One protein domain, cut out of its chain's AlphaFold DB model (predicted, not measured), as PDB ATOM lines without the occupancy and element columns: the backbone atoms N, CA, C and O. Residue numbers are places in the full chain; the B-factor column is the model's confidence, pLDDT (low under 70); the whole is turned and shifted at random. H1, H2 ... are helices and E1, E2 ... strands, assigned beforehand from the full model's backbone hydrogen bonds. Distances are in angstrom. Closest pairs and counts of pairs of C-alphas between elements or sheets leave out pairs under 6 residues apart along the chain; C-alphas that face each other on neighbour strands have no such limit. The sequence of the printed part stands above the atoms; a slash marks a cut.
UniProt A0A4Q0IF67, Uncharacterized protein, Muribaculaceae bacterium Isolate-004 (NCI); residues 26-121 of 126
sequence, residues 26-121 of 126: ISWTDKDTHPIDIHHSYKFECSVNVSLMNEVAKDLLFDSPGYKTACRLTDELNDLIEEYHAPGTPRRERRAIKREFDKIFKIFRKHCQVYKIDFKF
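Overview. This is residues 26 to 121 of the 126 residues of an uncharacterized protein of Muribaculaceae bacterium Isolate-004 (NCI) (UniProt A0A4Q0IF67). A long helical hairpin, H2 and H3, forms the body; a small antiparallel pair of strands, E1 and E2, packs on it mainly along H2, and the short helix H1 extends one end. The printed part has 96 residues, with three named helices and two named strands in the order E1, H1, H2, H3, E2 along the chain; of the 61 residues in named elements helices hold 54 and strands 7, and the class is mostly helix. The whole is only just compact, close to loose, with a radius of gyration of the C-alphas of 14.9 A and spans of 48 by 26 by 19 A.

Along the chain. Residues 26 to 42 hold no named element. E1 is residues 43 to 46, from C-alpha 43 at (-36.847, -14.485, -26.254). H1 is 55 to 62, H2 65 to 85, 30.6 A, H3 91 to 115, 35.7 A, and E2 119 to 121, ending at (-33.465, -18.759, -27.410).

Arrangement. E1 and E2 are antiparallel, with N 45 and O 120 3.0 A apart, within hydrogen-bond range. The closest C-alphas of E1 and H2, Phe 44 and Thr 74, are 6.0 A apart. H1 is close to H2 but not clearly touching, closest at the C-alphas of Leu 61 and Tyr 67, 6.6 A. H2 and H3, a hairpin, touch, closest at the C-alphas of Tyr 84 and Arg 94, 5.4 A, at a shallow tilt of 20 degrees, opposite ways. In H1, H2 and H3 every O i to N i+4 pair is within hydrogen-bond range.

Size, cuts and confidence. The printed part has no cut, and no link is long. Residues 26 to 63, 116 and 118 to 121 have pLDDT under 70.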
ATOM      1  N   ILE A  26     -16.134 -23.114 -36.584       34.25
ATOM      2  CA  ILE A  26     -16.697 -22.909 -35.251       34.25
ATOM      3  C   ILE A  26     -17.570 -24.132 -34.983       34.25
ATOM      4  O   ILE A  26     -18.516 -24.409 -35.726       34.25
ATOM      5  N   SER A  27     -17.190 -24.920 -33.981       28.06
ATOM      6  CA  SER A  27     -17.866 -26.164 -33.637       28.06
ATOM      7  C   SER A  27     -19.290 -25.888 -33.163       28.06
ATOM      8  O   SER A  27     -19.508 -25.240 -32.140       28.06
ATOM      9  N   TRP A  28     -20.238 -26.430 -33.918       34.91
ATOM     10  CA  TRP A  28     -21.668 -26.399 -33.672       34.91
ATOM     11  C   TRP A  28     -22.021 -27.157 -32.397       34.91
ATOM     12  O   TRP A  28     -21.765 -28.356 -32.285       34.91
ATOM     13  N   THR A  29     -22.729 -26.505 -31.484       34.41
ATOM     14  CA  THR A  29     -23.639 -27.214 -30.580       34.41
ATOM     15  C   THR A  29     -25.076 -26.953 -31.007       34.41
ATOM     16  O   THR A  29     -25.856 -26.362 -30.270       34.41
ATOM     17  N   ASP A  30     -25.437 -27.428 -32.205       41.19
ATOM     18  CA  ASP A  30     -26.828 -27.771 -32.517       41.19
ATOM     19  C   ASP A  30     -27.108 -29.111 -31.817       41.19
ATOM     20  O   ASP A  30     -26.934 -30.182 -32.396       41.19
ATOM     21  N   LYS A  31     -27.416 -29.074 -30.514       37.59
ATOM     22  CA  LYS A  31     -27.963 -30.261 -29.829       37.59
ATOM     23  C   LYS A  31     -29.480 -30.351 -29.958       37.59
ATOM     24  O   LYS A  31     -30.035 -31.410 -29.690       37.59
ATOM     25  N   ASP A  32     -30.134 -29.288 -30.419       42.31
ATOM     26  CA  ASP A  32     -31.583 -29.193 -30.458       42.31
ATOM     27  C   ASP A  32     -32.078 -28.845 -31.862       42.31
ATOM     28  O   ASP A  32     -32.627 -27.782 -32.130       42.31
ATOM     29  N   THR A  33     -32.046 -29.852 -32.736       44.66
ATOM     30  CA  THR A  33     -32.888 -29.949 -33.942       44.66
ATOM     31  C   THR A  33     -34.398 -29.987 -33.638       44.66
ATOM     32  O   THR A  33     -35.196 -30.347 -34.505       44.66
ATOM     33  N   HIS A  34     -34.813 -29.655 -32.417       44.75
ATOM     34  CA  HIS A  34     -36.201 -29.661 -31.994       44.75
ATOM     35  C   HIS A  34     -36.950 -28.470 -32.614       44.75
ATOM     36  O   HIS A  34     -36.417 -27.361 -32.676       44.75
ATOM     37  N   PRO A  35     -38.188 -28.667 -33.097       53.97
ATOM     38  CA  PRO A  35     -39.019 -27.558 -33.544       53.97
ATOM     39  C   PRO A  35     -39.251 -26.598 -32.370       53.97
ATOM     40  O   PRO A  35     -39.773 -27.003 -31.331       53.97
ATOM     41  N   ILE A  36     -38.858 -25.332 -32.529       58.09
ATOM     42  CA  ILE A  36     -39.170 -24.296 -31.542       58.09
ATOM     43  C   ILE A  36     -40.661 -23.988 -31.643       58.09
ATOM     44  O   ILE A  36     -41.156 -23.620 -32.705       58.09
ATOM     45  N   ASP A  37     -41.377 -24.153 -30.534       62.56
ATOM     46  CA  ASP A  37     -42.821 -23.952 -30.493       62.56
ATOM     47  C   ASP A  37     -43.188 -22.586 -29.904       62.56
ATOM     48  O   ASP A  37     -43.078 -22.375 -28.696       62.56
ATOM     49  N   ILE A  38     -43.706 -21.684 -30.744       66.12
ATOM     50  CA  ILE A  38     -44.174 -20.331 -30.373       66.12
ATOM     51  C   ILE A  38     -45.188 -20.317 -29.208       66.12
ATOM     52  O   ILE A  38     -45.424 -19.290 -28.574       66.12
ATOM     53  N   HIS A  39     -45.800 -21.466 -28.894       59.94
ATOM     54  CA  HIS A  39     -46.675 -21.644 -27.733       59.94
ATOM     55  C   HIS A  39     -46.001 -21.330 -26.392       59.94
ATOM     56  O   HIS A  39     -46.702 -21.090 -25.409       59.94
ATOM     57  N   HIS A  40     -44.673 -21.288 -26.346       59.06
ATOM     58  CA  HIS A  40     -43.930 -20.766 -25.212       59.06
ATOM     59  C   HIS A  40     -43.466 -19.339 -25.502       59.06
ATOM     60  O   HIS A  40     -43.047 -19.026 -26.612       59.06
ATOM     61  N   SER A  41     -43.531 -18.466 -24.498       55.81
ATOM     62  CA  SER A  41     -42.888 -17.156 -24.558       55.81
ATOM     63  C   SER A  41     -41.383 -17.407 -24.619       55.81
ATOM     64  O   SER A  41     -40.800 -17.787 -23.615       55.81
ATOM     65  N   TYR A  42     -40.768 -17.322 -25.791       59.81
ATOM     66  CA  TYR A  42     -39.314 -17.368 -25.937       59.81
ATOM     67  C   TYR A  42     -38.813 -15.954 -26.208       59.81
ATOM     68  O   TYR A  42     -39.527 -15.152 -26.800       59.81
ATOM     69  N   LYS A  43     -37.582 -15.660 -25.799       61.00
ATOM     70  CA  LYS A  43     -36.847 -14.485 -26.254       61.00
ATOM     71  C   LYS A  43     -35.690 -14.965 -27.118       61.00
ATOM     72  O   LYS A  43     -34.809 -15.679 -26.629       61.00
ATOM     73  N   PHE A  44     -35.718 -14.623 -28.397       59.09
ATOM     74  CA  PHE A  44     -34.621 -14.899 -29.313       59.09
ATOM     75  C   PHE A  44     -33.525 -13.857 -29.120       59.09
ATOM     76  O   PHE A  44     -33.784 -12.654 -29.126       59.09
ATOM     77  N   GLU A  45     -32.296 -14.334 -28.952       60.09
ATOM     78  CA  GLU A  45     -31.103 -13.500 -28.888       60.09
ATOM     79  C   GLU A  45     -30.082 -14.045 -29.893       60.09
ATOM     80  O   GLU A  45     -29.638 -15.195 -29.805       60.09
ATOM     81  N   CYS A  46     -29.680 -13.211 -30.855       53.50
ATOM     82  CA  CYS A  46     -28.465 -13.471 -31.621       53.50
ATOM     83  C   CYS A  46     -27.277 -13.281 -30.682       53.50
ATOM     84  O   CYS A  46     -27.098 -12.202 -30.117       53.50
ATOM     85  N   SER A  47     -26.456 -14.312 -30.514       54.88
ATOM     86  CA  SER A  47     -25.243 -14.225 -29.709       54.88
ATOM     87  C   SER A  47     -24.097 -14.771 -30.529       54.88
ATOM     88  O   SER A  47     -24.026 -15.972 -30.730       54.88
ATOM     89  N   VAL A  48     -23.187 -13.912 -30.972       51.34
ATOM     90  CA  VAL A  48     -21.919 -14.367 -31.555       51.34
ATOM     91  C   VAL A  48     -21.093 -14.999 -30.434       51.34
ATOM     92  O   VAL A  48     -21.090 -14.475 -29.320       51.34
ATOM     93  N   ASN A  49     -20.380 -16.097 -30.675       48.62
ATOM     94  CA  ASN A  49     -19.429 -16.619 -29.694       48.62
ATOM     95  C   ASN A  49     -18.200 -15.688 -29.598       48.62
ATOM     96  O   ASN A  49     -17.190 -15.851 -30.279       48.62
ATOM     97  N   VAL A  50     -18.345 -14.635 -28.788       44.66
ATOM     98  CA  VAL A  50     -17.435 -13.479 -28.697       44.66
ATOM     99  C   VAL A  50     -16.094 -13.822 -28.033       44.66
ATOM    100  O   VAL A  50     -15.119 -13.089 -28.195       44.66
ATOM    101  N   SER A  51     -16.021 -14.923 -27.285       44.72
ATOM    102  CA  SER A  51     -14.868 -15.285 -26.447       44.72
ATOM    103  C   SER A  51     -13.594 -15.621 -27.236       44.72
ATOM    104  O   SER A  51     -12.514 -15.595 -26.655       44.72
ATOM    105  N   LEU A  52     -13.700 -15.870 -28.547       47.53
ATOM    106  CA  LEU A  52     -12.570 -16.178 -29.435       47.53
ATOM    107  C   LEU A  52     -12.229 -15.051 -30.433       47.53
ATOM    108  O   LEU A  52     -11.324 -15.223 -31.248       47.53
ATOM    109  N   MET A  53     -12.924 -13.905 -30.401       51.19
ATOM    110  CA  MET A  53     -12.723 -12.816 -31.372       51.19
ATOM    111  C   MET A  53     -12.053 -11.585 -30.744       51.19
ATOM    112  O   MET A  53     -12.488 -11.094 -29.704       51.19
ATOM    113  N   ASN A  54     -11.019 -11.051 -31.406       59.19
ATOM    114  CA  ASN A  54     -10.426  -9.742 -31.090       59.19
ATOM    115  C   ASN A  54     -11.441  -8.611 -31.383       59.19
ATOM    116  O   ASN A  54     -12.282  -8.764 -32.267       59.19
ATOM    117  N   GLU A  55     -11.372  -7.479 -30.675       56.44
ATOM    118  CA  GLU A  55     -12.303  -6.338 -30.781       56.44
ATOM    119  C   GLU A  55     -12.504  -5.845 -32.220       56.44
ATOM    120  O   GLU A  55     -13.634  -5.644 -32.647       56.44
ATOM    121  N   VAL A  56     -11.443  -5.796 -33.027       55.09
ATOM    122  CA  VAL A  56     -11.530  -5.406 -34.448       55.09
ATOM    123  C   VAL A  56     -12.373  -6.391 -35.274       55.09
ATOM    124  O   VAL A  56     -13.123  -5.995 -36.164       55.09
ATOM    125  N   ALA A  57     -12.275  -7.688 -34.976       58.16
ATOM    126  CA  ALA A  57     -13.084  -8.713 -35.632       58.16
ATOM    127  C   ALA A  57     -14.545  -8.669 -35.160       58.16
ATOM    128  O   ALA A  57     -15.442  -8.977 -35.941       58.16
ATOM    129  N   LYS A  58     -14.789  -8.244 -33.913       59.94
ATOM    130  CA  LYS A  58     -16.141  -8.004 -33.397       59.94
ATOM    131  C   LYS A  58     -16.811  -6.860 -34.148       59.94
ATOM    132  O   LYS A  58     -17.904  -7.063 -34.665       59.94
ATOM    133  N   ASP A  59     -16.144  -5.717 -34.279       59.69
ATOM    134  CA  ASP A  59     -16.704  -4.539 -34.955       59.69
ATOM    135  C   ASP A  59     -17.032  -4.834 -36.424       59.69
ATOM    136  O   ASP A  59     -18.143  -4.570 -36.884       59.69
ATOM    137  N   LEU A  60     -16.124  -5.502 -37.143       62.22
ATOM    138  CA  LEU A  60     -16.363  -5.925 -38.528       62.22
ATOM    139  C   LEU A  60     -17.552  -6.885 -38.669       62.22
ATOM    140  O   LEU A  60     -18.278  -6.838 -39.665       62.22
ATOM    141  N   LEU A  61     -17.755  -7.769 -37.692       64.56
ATOM    142  CA  LEU A  61     -18.828  -8.755 -37.732       64.56
ATOM    143  C   LEU A  61     -20.176  -8.140 -37.347       64.56
ATOM    144  O   LEU A  61     -21.164  -8.402 -38.036       64.56
ATOM    145  N   PHE A  62     -20.212  -7.275 -36.331       66.12
ATOM    146  CA  PHE A  62     -21.410  -6.541 -35.917       66.12
ATOM    147  C   PHE A  62     -21.890  -5.550 -36.982       66.12
ATOM    148  O   PHE A  62     -23.100  -5.388 -37.174       66.12
ATOM    149  N   ASP A  63     -20.972  -4.952 -37.742       68.94
ATOM    150  CA  ASP A  63     -21.336  -4.081 -38.857       68.94
ATOM    151  C   ASP A  63     -21.663  -4.811 -40.158       68.94
ATOM    152  O   ASP A  63     -22.188  -4.188 -41.095       68.94
ATOM    153  N   SER A  64     -21.424  -6.124 -40.213       72.62
ATOM    154  CA  SER A  64     -21.664  -6.909 -41.416       72.62
ATOM    155  C   SER A  64     -23.156  -6.924 -41.797       72.62
ATOM    156  O   SER A  64     -24.034  -7.076 -40.939       72.62
ATOM    157  N   PRO A  65     -23.488  -6.848 -43.101       76.44
ATOM    158  CA  PRO A  65     -24.866  -6.999 -43.570       76.44
ATOM    159  C   PRO A  65     -25.505  -8.327 -43.140       76.44
ATOM    160  O   PRO A  65     -26.714  -8.394 -42.916       76.44
ATOM    161  N   GLY A  66     -24.689  -9.381 -42.995       77.75
ATOM    162  CA  GLY A  66     -25.122 -10.685 -42.503       77.75
ATOM    163  C   GLY A  66     -25.633 -10.612 -41.066       77.75
ATOM    164  O   GLY A  66     -26.751 -11.051 -40.801       77.75
ATOM    165  N   TYR A  67     -24.873  -9.991 -40.161       74.44
ATOM    166  CA  TYR A  67     -25.275  -9.837 -38.764       74.44
ATOM    167  C   TYR A  67     -26.483  -8.914 -38.601       74.44
ATOM    168  O   TYR A  67     -27.457  -9.287 -37.950       74.44
ATOM    169  N   LYS A  68     -26.497  -7.765 -39.288       82.38
ATOM    170  CA  LYS A  68     -27.646  -6.838 -39.280       82.38
ATOM    171  C   LYS A  68     -28.935  -7.515 -39.753       82.38
ATOM    172  O   LYS A  68     -29.996  -7.315 -39.168       82.38
ATOM    173  N   THR A  69     -28.840  -8.368 -40.775       85.56
ATOM    174  CA  THR A  69     -29.985  -9.160 -41.247       85.56
ATOM    175  C   THR A  69     -30.423 -10.198 -40.215       85.56
ATOM    176  O   THR A  69     -31.622 -10.376 -40.022       85.56
ATOM    177  N   ALA A  70     -29.484 -10.854 -39.527       82.69
ATOM    178  CA  ALA A  70     -29.805 -11.801 -38.462       82.69
ATOM    179  C   ALA A  70     -30.503 -11.116 -37.276       82.69
ATOM    180  O   ALA A  70     -31.494 -11.643 -36.784       82.69
ATOM    181  N   CYS A  71     -30.043  -9.932 -36.857       82.12
ATOM    182  CA  CYS A  71     -30.709  -9.128 -35.826       82.12
ATOM    183  C   CYS A  71     -32.136  -8.759 -36.228       82.12
ATOM    184  O   CYS A  71     -33.059  -9.035 -35.475       82.12
ATOM    185  N   ARG A  72     -32.335  -8.249 -37.449       87.81
ATOM    186  CA  ARG A  72     -33.674  -7.898 -37.940       87.81
ATOM    187  C   ARG A  72     -34.632  -9.091 -37.936       87.81
ATOM    188  O   ARG A  72     -35.777  -8.956 -37.534       87.81
ATOM    189  N   LEU A  73     -34.165 -10.260 -38.376       89.12
ATOM    190  CA  LEU A  73     -34.970 -11.484 -38.352       89.12
ATOM    191  C   LEU A  73     -35.282 -11.939 -36.919       89.12
ATOM    192  O   LEU A  73     -36.359 -12.467 -36.676       89.12
ATOM    193  N   THR A  74     -34.362 -11.733 -35.977       86.00
ATOM    194  CA  THR A  74     -34.596 -11.990 -34.549       86.00
ATOM    195  C   THR A  74     -35.655 -11.063 -33.967       86.00
ATOM    196  O   THR A  74     -36.529 -11.542 -33.246       86.00
ATOM    197  N   ASP A  75     -35.621  -9.775 -34.304       86.38
ATOM    198  CA  ASP A  75     -36.643  -8.815 -33.879       86.38
ATOM    199  C   ASP A  75     -38.018  -9.213 -34.440       86.38
ATOM    200  O   ASP A  75     -38.962  -9.375 -33.674       86.38
ATOM    201  N   GLU A  76     -38.101  -9.538 -35.738       90.50
ATOM    202  CA  GLU A  76     -39.337 -10.032 -36.372       90.50
ATOM    203  C   GLU A  76     -39.879 -11.311 -35.692       90.50
ATOM    204  O   GLU A  76     -41.090 -11.488 -35.548       90.50
ATOM    205  N   LEU A  77     -39.001 -12.221 -35.252       87.69
ATOM    206  CA  LEU A  77     -39.407 -13.420 -34.511       87.69
ATOM    207  C   LEU A  77     -39.940 -13.092 -33.114       87.69
ATOM    208  O   LEU A  77     -40.904 -13.725 -32.679       87.69
ATOM    209  N   ASN A  78     -39.323 -12.139 -32.414       82.81
ATOM    210  CA  ASN A  78     -39.757 -11.706 -31.087       82.81
ATOM    211  C   ASN A  78     -41.110 -10.983 -31.151       82.81
ATOM    212  O   ASN A  78     -42.000 -11.324 -30.372       82.81
ATOM    213  N   ASP A  79     -41.311 -10.100 -32.131       87.25
ATOM    214  CA  ASP A  79     -42.586  -9.404 -32.354       87.25
ATOM    215  C   ASP A  79     -43.733 -10.407 -32.567       87.25
ATOM    216  O   ASP A  79     -44.785 -10.323 -31.933       87.25
ATOM    217  N   LEU A  80     -43.509 -11.441 -33.386       88.19
ATOM    218  CA  LEU A  80     -44.511 -12.485 -33.618       88.19
ATOM    219  C   LEU A  80     -44.827 -13.302 -32.360       88.19
ATOM    220  O   LEU A  80     -45.963 -13.751 -32.188       88.19
ATOM    221  N   ILE A  81     -43.857 -13.514 -31.468       85.06
ATOM    222  CA  ILE A  81     -44.106 -14.158 -30.172       85.06
ATOM    223  C   ILE A  81     -44.981 -13.252 -29.306       85.06
ATOM    224  O   ILE A  81     -45.960 -13.730 -28.729       85.06
ATOM    225  N   GLU A  82     -44.672 -11.959 -29.232       85.75
ATOM    226  CA  GLU A  82     -45.469 -10.995 -28.471       85.75
ATOM    227  C   GLU A  82     -46.913 -10.927 -28.987       85.75
ATOM    228  O   GLU A  82     -47.853 -11.094 -28.205       85.75
ATOM    229  N   GLU A  83     -47.110 -10.812 -30.303       87.31
ATOM    230  CA  GLU A  83     -48.436 -10.829 -30.935       87.31
ATOM    231  C   GLU A  83     -49.198 -12.137 -30.670       87.31
ATOM    232  O   GLU A  83     -50.415 -12.137 -30.426       87.31
ATOM    233  N   TYR A  84     -48.493 -13.273 -30.693       85.06
ATOM    234  CA  TYR A  84     -49.079 -14.583 -30.414       85.06
ATOM    235  C   TYR A  84     -49.647 -14.662 -28.987       85.06
ATOM    236  O   TYR A  84     -50.723 -15.243 -28.774       85.06
ATOM    237  N   HIS A  85     -48.934 -14.079 -28.018       82.50
ATOM    238  CA  HIS A  85     -49.289 -14.082 -26.593       82.50
ATOM    239  C   HIS A  85     -50.147 -12.888 -26.161       82.50
ATOM    240  O   HIS A  85     -50.664 -12.901 -25.041       82.50
ATOM    241  N   ALA A  86     -50.364 -11.902 -27.035       85.44
ATOM    242  CA  ALA A  86     -51.155 -10.723 -26.721       85.44
ATOM    243  C   ALA A  86     -52.590 -11.079 -26.255       85.44
ATOM    244  O   ALA A  86     -53.230 -12.024 -26.753       85.44
ATOM    245  N   PRO A  87     -53.123 -10.348 -25.257       82.69
ATOM    246  CA  PRO A  87     -54.469 -10.569 -24.759       82.69
ATOM    247  C   PRO A  87     -55.491 -10.182 -25.832       82.69
ATOM    248  O   PRO A  87     -55.434  -9.105 -26.412       82.69
ATOM    249  N   GLY A  88     -56.458 -11.064 -26.079       82.88
ATOM    250  CA  GLY A  88     -57.517 -10.824 -27.061       82.88
ATOM    251  C   GLY A  88     -57.234 -11.344 -28.471       82.88
ATOM    252  O   GLY A  88     -58.178 -11.387 -29.255       82.88
ATOM    253  N   THR A  89     -56.023 -11.830 -28.785       82.56
ATOM    254  CA  THR A  89     -55.707 -12.398 -30.110       82.56
ATOM    255  C   THR A  89     -56.572 -13.636 -30.404       82.56
ATOM    256  O   THR A  89     -56.415 -14.677 -29.745       82.56
ATOM    257  N   PRO A  90     -57.481 -13.590 -31.399       85.88
ATOM    258  CA  PRO A  90     -58.337 -14.709 -31.760       85.88
ATOM    259  C   PRO A  90     -57.540 -15.926 -32.239       85.88
ATOM    260  O   PRO A  90     -56.470 -15.826 -32.842       85.88
ATOM    261  N   ARG A  91     -58.117 -17.124 -32.081       82.62
ATOM    262  CA  ARG A  91     -57.474 -18.387 -32.496       82.62
ATOM    263  C   ARG A  91     -57.054 -18.407 -33.972       82.62
ATOM    264  O   ARG A  91     -56.080 -19.073 -34.322       82.62
ATOM    265  N   ARG A  92     -57.802 -17.727 -34.846       87.19
ATOM    266  CA  ARG A  92     -57.484 -17.625 -36.279       87.19
ATOM    267  C   ARG A  92     -56.198 -16.830 -36.509       87.19
ATOM    268  O   ARG A  92     -55.359 -17.288 -37.277       87.19
ATOM    269  N   GLU A  93     -56.042 -15.705 -35.822       86.19
ATOM    270  CA  GLU A  93     -54.857 -14.847 -35.905       86.19
ATOM    271  C   GLU A  93     -53.640 -15.550 -35.312       86.19
ATOM    272  O   GLU A  93     -52.628 -15.665 -35.992       86.19
ATOM    273  N   ARG A  94     -53.778 -16.217 -34.157       85.06
ATOM    274  CA  ARG A  94     -52.703 -17.055 -33.585       85.06
ATOM    275  C   ARG A  94     -52.170 -18.117 -34.552       85.06
ATOM    276  O   ARG A  94     -50.975 -18.392 -34.586       85.06
ATOM    277  N   ARG A  95     -53.046 -18.731 -35.356       86.12
ATOM    278  CA  ARG A  95     -52.629 -19.694 -36.395       86.12
ATOM    279  C   ARG A  95     -51.894 -19.024 -37.555       86.12
ATOM    280  O   ARG A  95     -51.021 -19.661 -38.134       86.12
ATOM    281  N   ALA A  96     -52.275 -17.803 -37.926       89.12
ATOM    282  CA  ALA A  96     -51.585 -17.038 -38.959       89.12
ATOM    283  C   ALA A  96     -50.195 -16.604 -38.470       89.12
ATOM    284  O   ALA A  96     -49.214 -16.903 -39.142       89.12
ATOM    285  N   ILE A  97     -50.117 -16.053 -37.256       87.94
ATOM    286  CA  ILE A  97     -48.873 -15.664 -36.578       87.94
ATOM    287  C   ILE A  97     -47.918 -16.859 -36.477       87.94
ATOM    288  O   ILE A  97     -46.771 -16.763 -36.896       87.94
ATOM    289  N   LYS A  98     -48.405 -18.036 -36.046       85.94
ATOM    290  CA  LYS A  98     -47.585 -19.262 -35.997       85.94
ATOM    291  C   LYS A  98     -46.991 -19.640 -37.360       85.94
ATOM    292  O   LYS A  98     -45.830 -20.017 -37.436       85.94
ATOM    293  N   ARG A  99     -47.769 -19.543 -38.444       87.69
ATOM    294  CA  ARG A  99     -47.275 -19.867 -39.794       87.69
ATOM    295  C   ARG A  99     -46.220 -18.875 -40.273       87.69
ATOM    296  O   ARG A  99     -45.268 -19.294 -40.927       87.69
ATOM    297  N   GLU A 100     -46.404 -17.589 -39.980       91.38
ATOM    298  CA  GLU A 100     -45.418 -16.570 -40.345       91.38
ATOM    299  C   GLU A 100     -44.134 -16.748 -39.532       91.38
ATOM    300  O   GLU A 100     -43.045 -16.741 -40.104       91.38
ATOM    301  N   PHE A 101     -44.261 -17.062 -38.241       88.81
ATOM    302  CA  PHE A 101     -43.136 -17.412 -37.382       88.81
ATOM    303  C   PHE A 101     -42.351 -18.608 -37.928       88.81
ATOM    304  O   PHE A 101     -41.147 -18.497 -38.124       88.81
ATOM    305  N   ASP A 102     -43.012 -19.724 -38.262       84.81
ATOM    306  CA  ASP A 102     -42.338 -20.918 -38.803       84.81
ATOM    307  C   ASP A 102     -41.553 -20.600 -40.092       84.81
ATOM    308  O   ASP A 102     -40.450 -21.110 -40.328       84.81
ATOM    309  N   LYS A 103     -42.116 -19.736 -40.942       90.81
ATOM    310  CA  LYS A 103     -41.503 -19.295 -42.199       90.81
ATOM    311  C   LYS A 103     -40.281 -18.412 -41.951       90.81
ATOM    312  O   LYS A 103     -39.228 -18.678 -42.536       90.81
ATOM    313  N   ILE A 104     -40.400 -17.397 -41.098       89.44
ATOM    314  CA  ILE A 104     -39.294 -16.493 -40.755       89.44
ATOM    315  C   ILE A 104     -38.207 -17.260 -40.006       89.44
ATOM    316  O   ILE A 104     -37.035 -17.130 -40.348       89.44
ATOM    317  N   PHE A 105     -38.572 -18.156 -39.090       86.25
ATOM    318  CA  PHE A 105     -37.621 -18.964 -38.333       86.25
ATOM    319  C   PHE A 105     -36.784 -19.860 -39.253       86.25
ATOM    320  O   PHE A 105     -35.569 -19.980 -39.087       86.25
ATOM    321  N   LYS A 106     -37.396 -20.434 -40.294       86.75
ATOM    322  CA  LYS A 106     -36.665 -21.193 -41.318       86.75
ATOM    323  C   LYS A 106     -35.662 -20.323 -42.084       86.75
ATOM    324  O   LYS A 106     -34.559 -20.791 -42.376       86.75
ATOM    325  N   ILE A 107     -36.036 -19.086 -42.426       87.69
ATOM    326  CA  ILE A 107     -35.147 -18.126 -43.101       87.69
ATOM    327  C   ILE A 107     -34.000 -17.739 -42.170       87.69
ATOM    328  O   ILE A 107     -32.844 -17.859 -42.564       87.69
ATOM    329  N   PHE A 108     -34.318 -17.357 -40.935       86.25
ATOM    330  CA  PHE A 108     -33.369 -17.019 -39.883       86.25
ATOM    331  C   PHE A 108     -32.349 -18.132 -39.657       86.25
ATOM    332  O   PHE A 108     -31.154 -17.897 -39.801       86.25
ATOM    333  N   ARG A 109     -32.804 -19.368 -39.423       82.44
ATOM    334  CA  ARG A 109     -31.911 -20.513 -39.201       82.44
ATOM    335  C   ARG A 109     -30.962 -20.722 -40.377       82.44
ATOM    336  O   ARG A 109     -29.766 -20.895 -40.170       82.44
ATOM    337  N   LYS A 110     -31.474 -20.680 -41.611       84.44
ATOM    338  CA  LYS A 110     -30.642 -20.825 -42.813       84.44
ATOM    339  C   LYS A 110     -29.646 -19.671 -42.948       84.44
ATOM    340  O   LYS A 110     -28.501 -19.894 -43.324       84.44
ATOM    341  N   HIS A 111     -30.078 -18.449 -42.655       83.50
ATOM    342  CA  HIS A 111     -29.238 -17.258 -42.707       83.50
ATOM    343  C   HIS A 111     -28.102 -17.348 -41.688       83.50
ATOM    344  O   HIS A 111     -26.936 -17.276 -42.064       83.50
ATOM    345  N   CYS A 112     -28.419 -17.629 -40.427       75.25
ATOM    346  CA  CYS A 112     -27.430 -17.878 -39.384       75.25
ATOM    347  C   CYS A 112     -26.454 -18.994 -39.773       75.25
ATOM    348  O   CYS A 112     -25.252 -18.839 -39.577       75.25
ATOM    349  N   GLN A 113     -26.934 -20.062 -40.418       75.12
ATOM    350  CA  GLN A 113     -26.060 -21.128 -40.909       75.12
ATOM    351  C   GLN A 113     -25.079 -20.662 -41.992       75.12
ATOM    352  O   GLN A 113     -23.895 -20.987 -41.926       75.12
ATOM    353  N   VAL A 114     -25.551 -19.898 -42.978       78.62
ATOM    354  CA  VAL A 114     -24.716 -19.379 -44.077       78.62
ATOM    355  C   VAL A 114     -23.651 -18.417 -43.557       78.62
ATOM    356  O   VAL A 114     -22.507 -18.464 -44.005       78.62
ATOM    357  N   TYR A 115     -24.017 -17.562 -42.603       70.12
ATOM    358  CA  TYR A 115     -23.132 -16.534 -42.055       70.12
ATOM    359  C   TYR A 115     -22.364 -16.982 -40.805       70.12
ATOM    360  O   TYR A 115     -21.644 -16.170 -40.231       70.12
ATOM    361  N   LYS A 116     -22.485 -18.257 -40.400       69.25
ATOM    362  CA  LYS A 116     -21.867 -18.817 -39.184       69.25
ATOM    363  C   LYS A 116     -22.159 -17.962 -37.937       69.25
ATOM    364  O   LYS A 116     -21.268 -17.678 -37.142       69.25
ATOM    365  N   ILE A 117     -23.406 -17.508 -37.810       72.50
ATOM    366  CA  ILE A 117     -23.884 -16.712 -36.676       72.50
ATOM    367  C   ILE A 117     -24.533 -17.659 -35.676       72.50
ATOM    368  O   ILE A 117     -25.533 -18.308 -35.987       72.50
ATOM    369  N   ASP A 118     -23.990 -17.687 -34.467       67.75
ATOM    370  CA  ASP A 118     -24.590 -18.405 -33.353       67.75
ATOM    371  C   ASP A 118     -25.839 -17.664 -32.839       67.75
ATOM    372  O   ASP A 118     -25.931 -16.431 -32.834       67.75
ATOM    373  N   PHE A 119     -26.842 -18.425 -32.411       69.75
ATOM    374  CA  PHE A 119     -28.060 -17.881 -31.820       69.75
ATOM    375  C   PHE A 119     -28.549 -18.777 -30.689       69.75
ATOM    376  O   PHE A 119     -28.357 -19.993 -30.707       69.75
ATOM    377  N   LYS A 120     -29.211 -18.166 -29.709       67.94
ATOM    378  CA  LYS A 120     -29.846 -18.857 -28.588       67.94
ATOM    379  C   LYS A 120     -31.266 -18.330 -28.402       67.94
ATOM    380  O   LYS A 120     -31.585 -17.195 -28.751       67.94
ATOM    381  N   PHE A 121     -32.119 -19.149 -27.812       68.19
ATOM    382  CA  PHE A 121     -33.465 -18.759 -27.410       68.19
ATOM    383  C   PHE A 121     -33.604 -19.042 -25.921       68.19
ATOM    384  O   PHE A 121     -33.395 -20.163 -25.460       68.19
TER     385      PHE A 121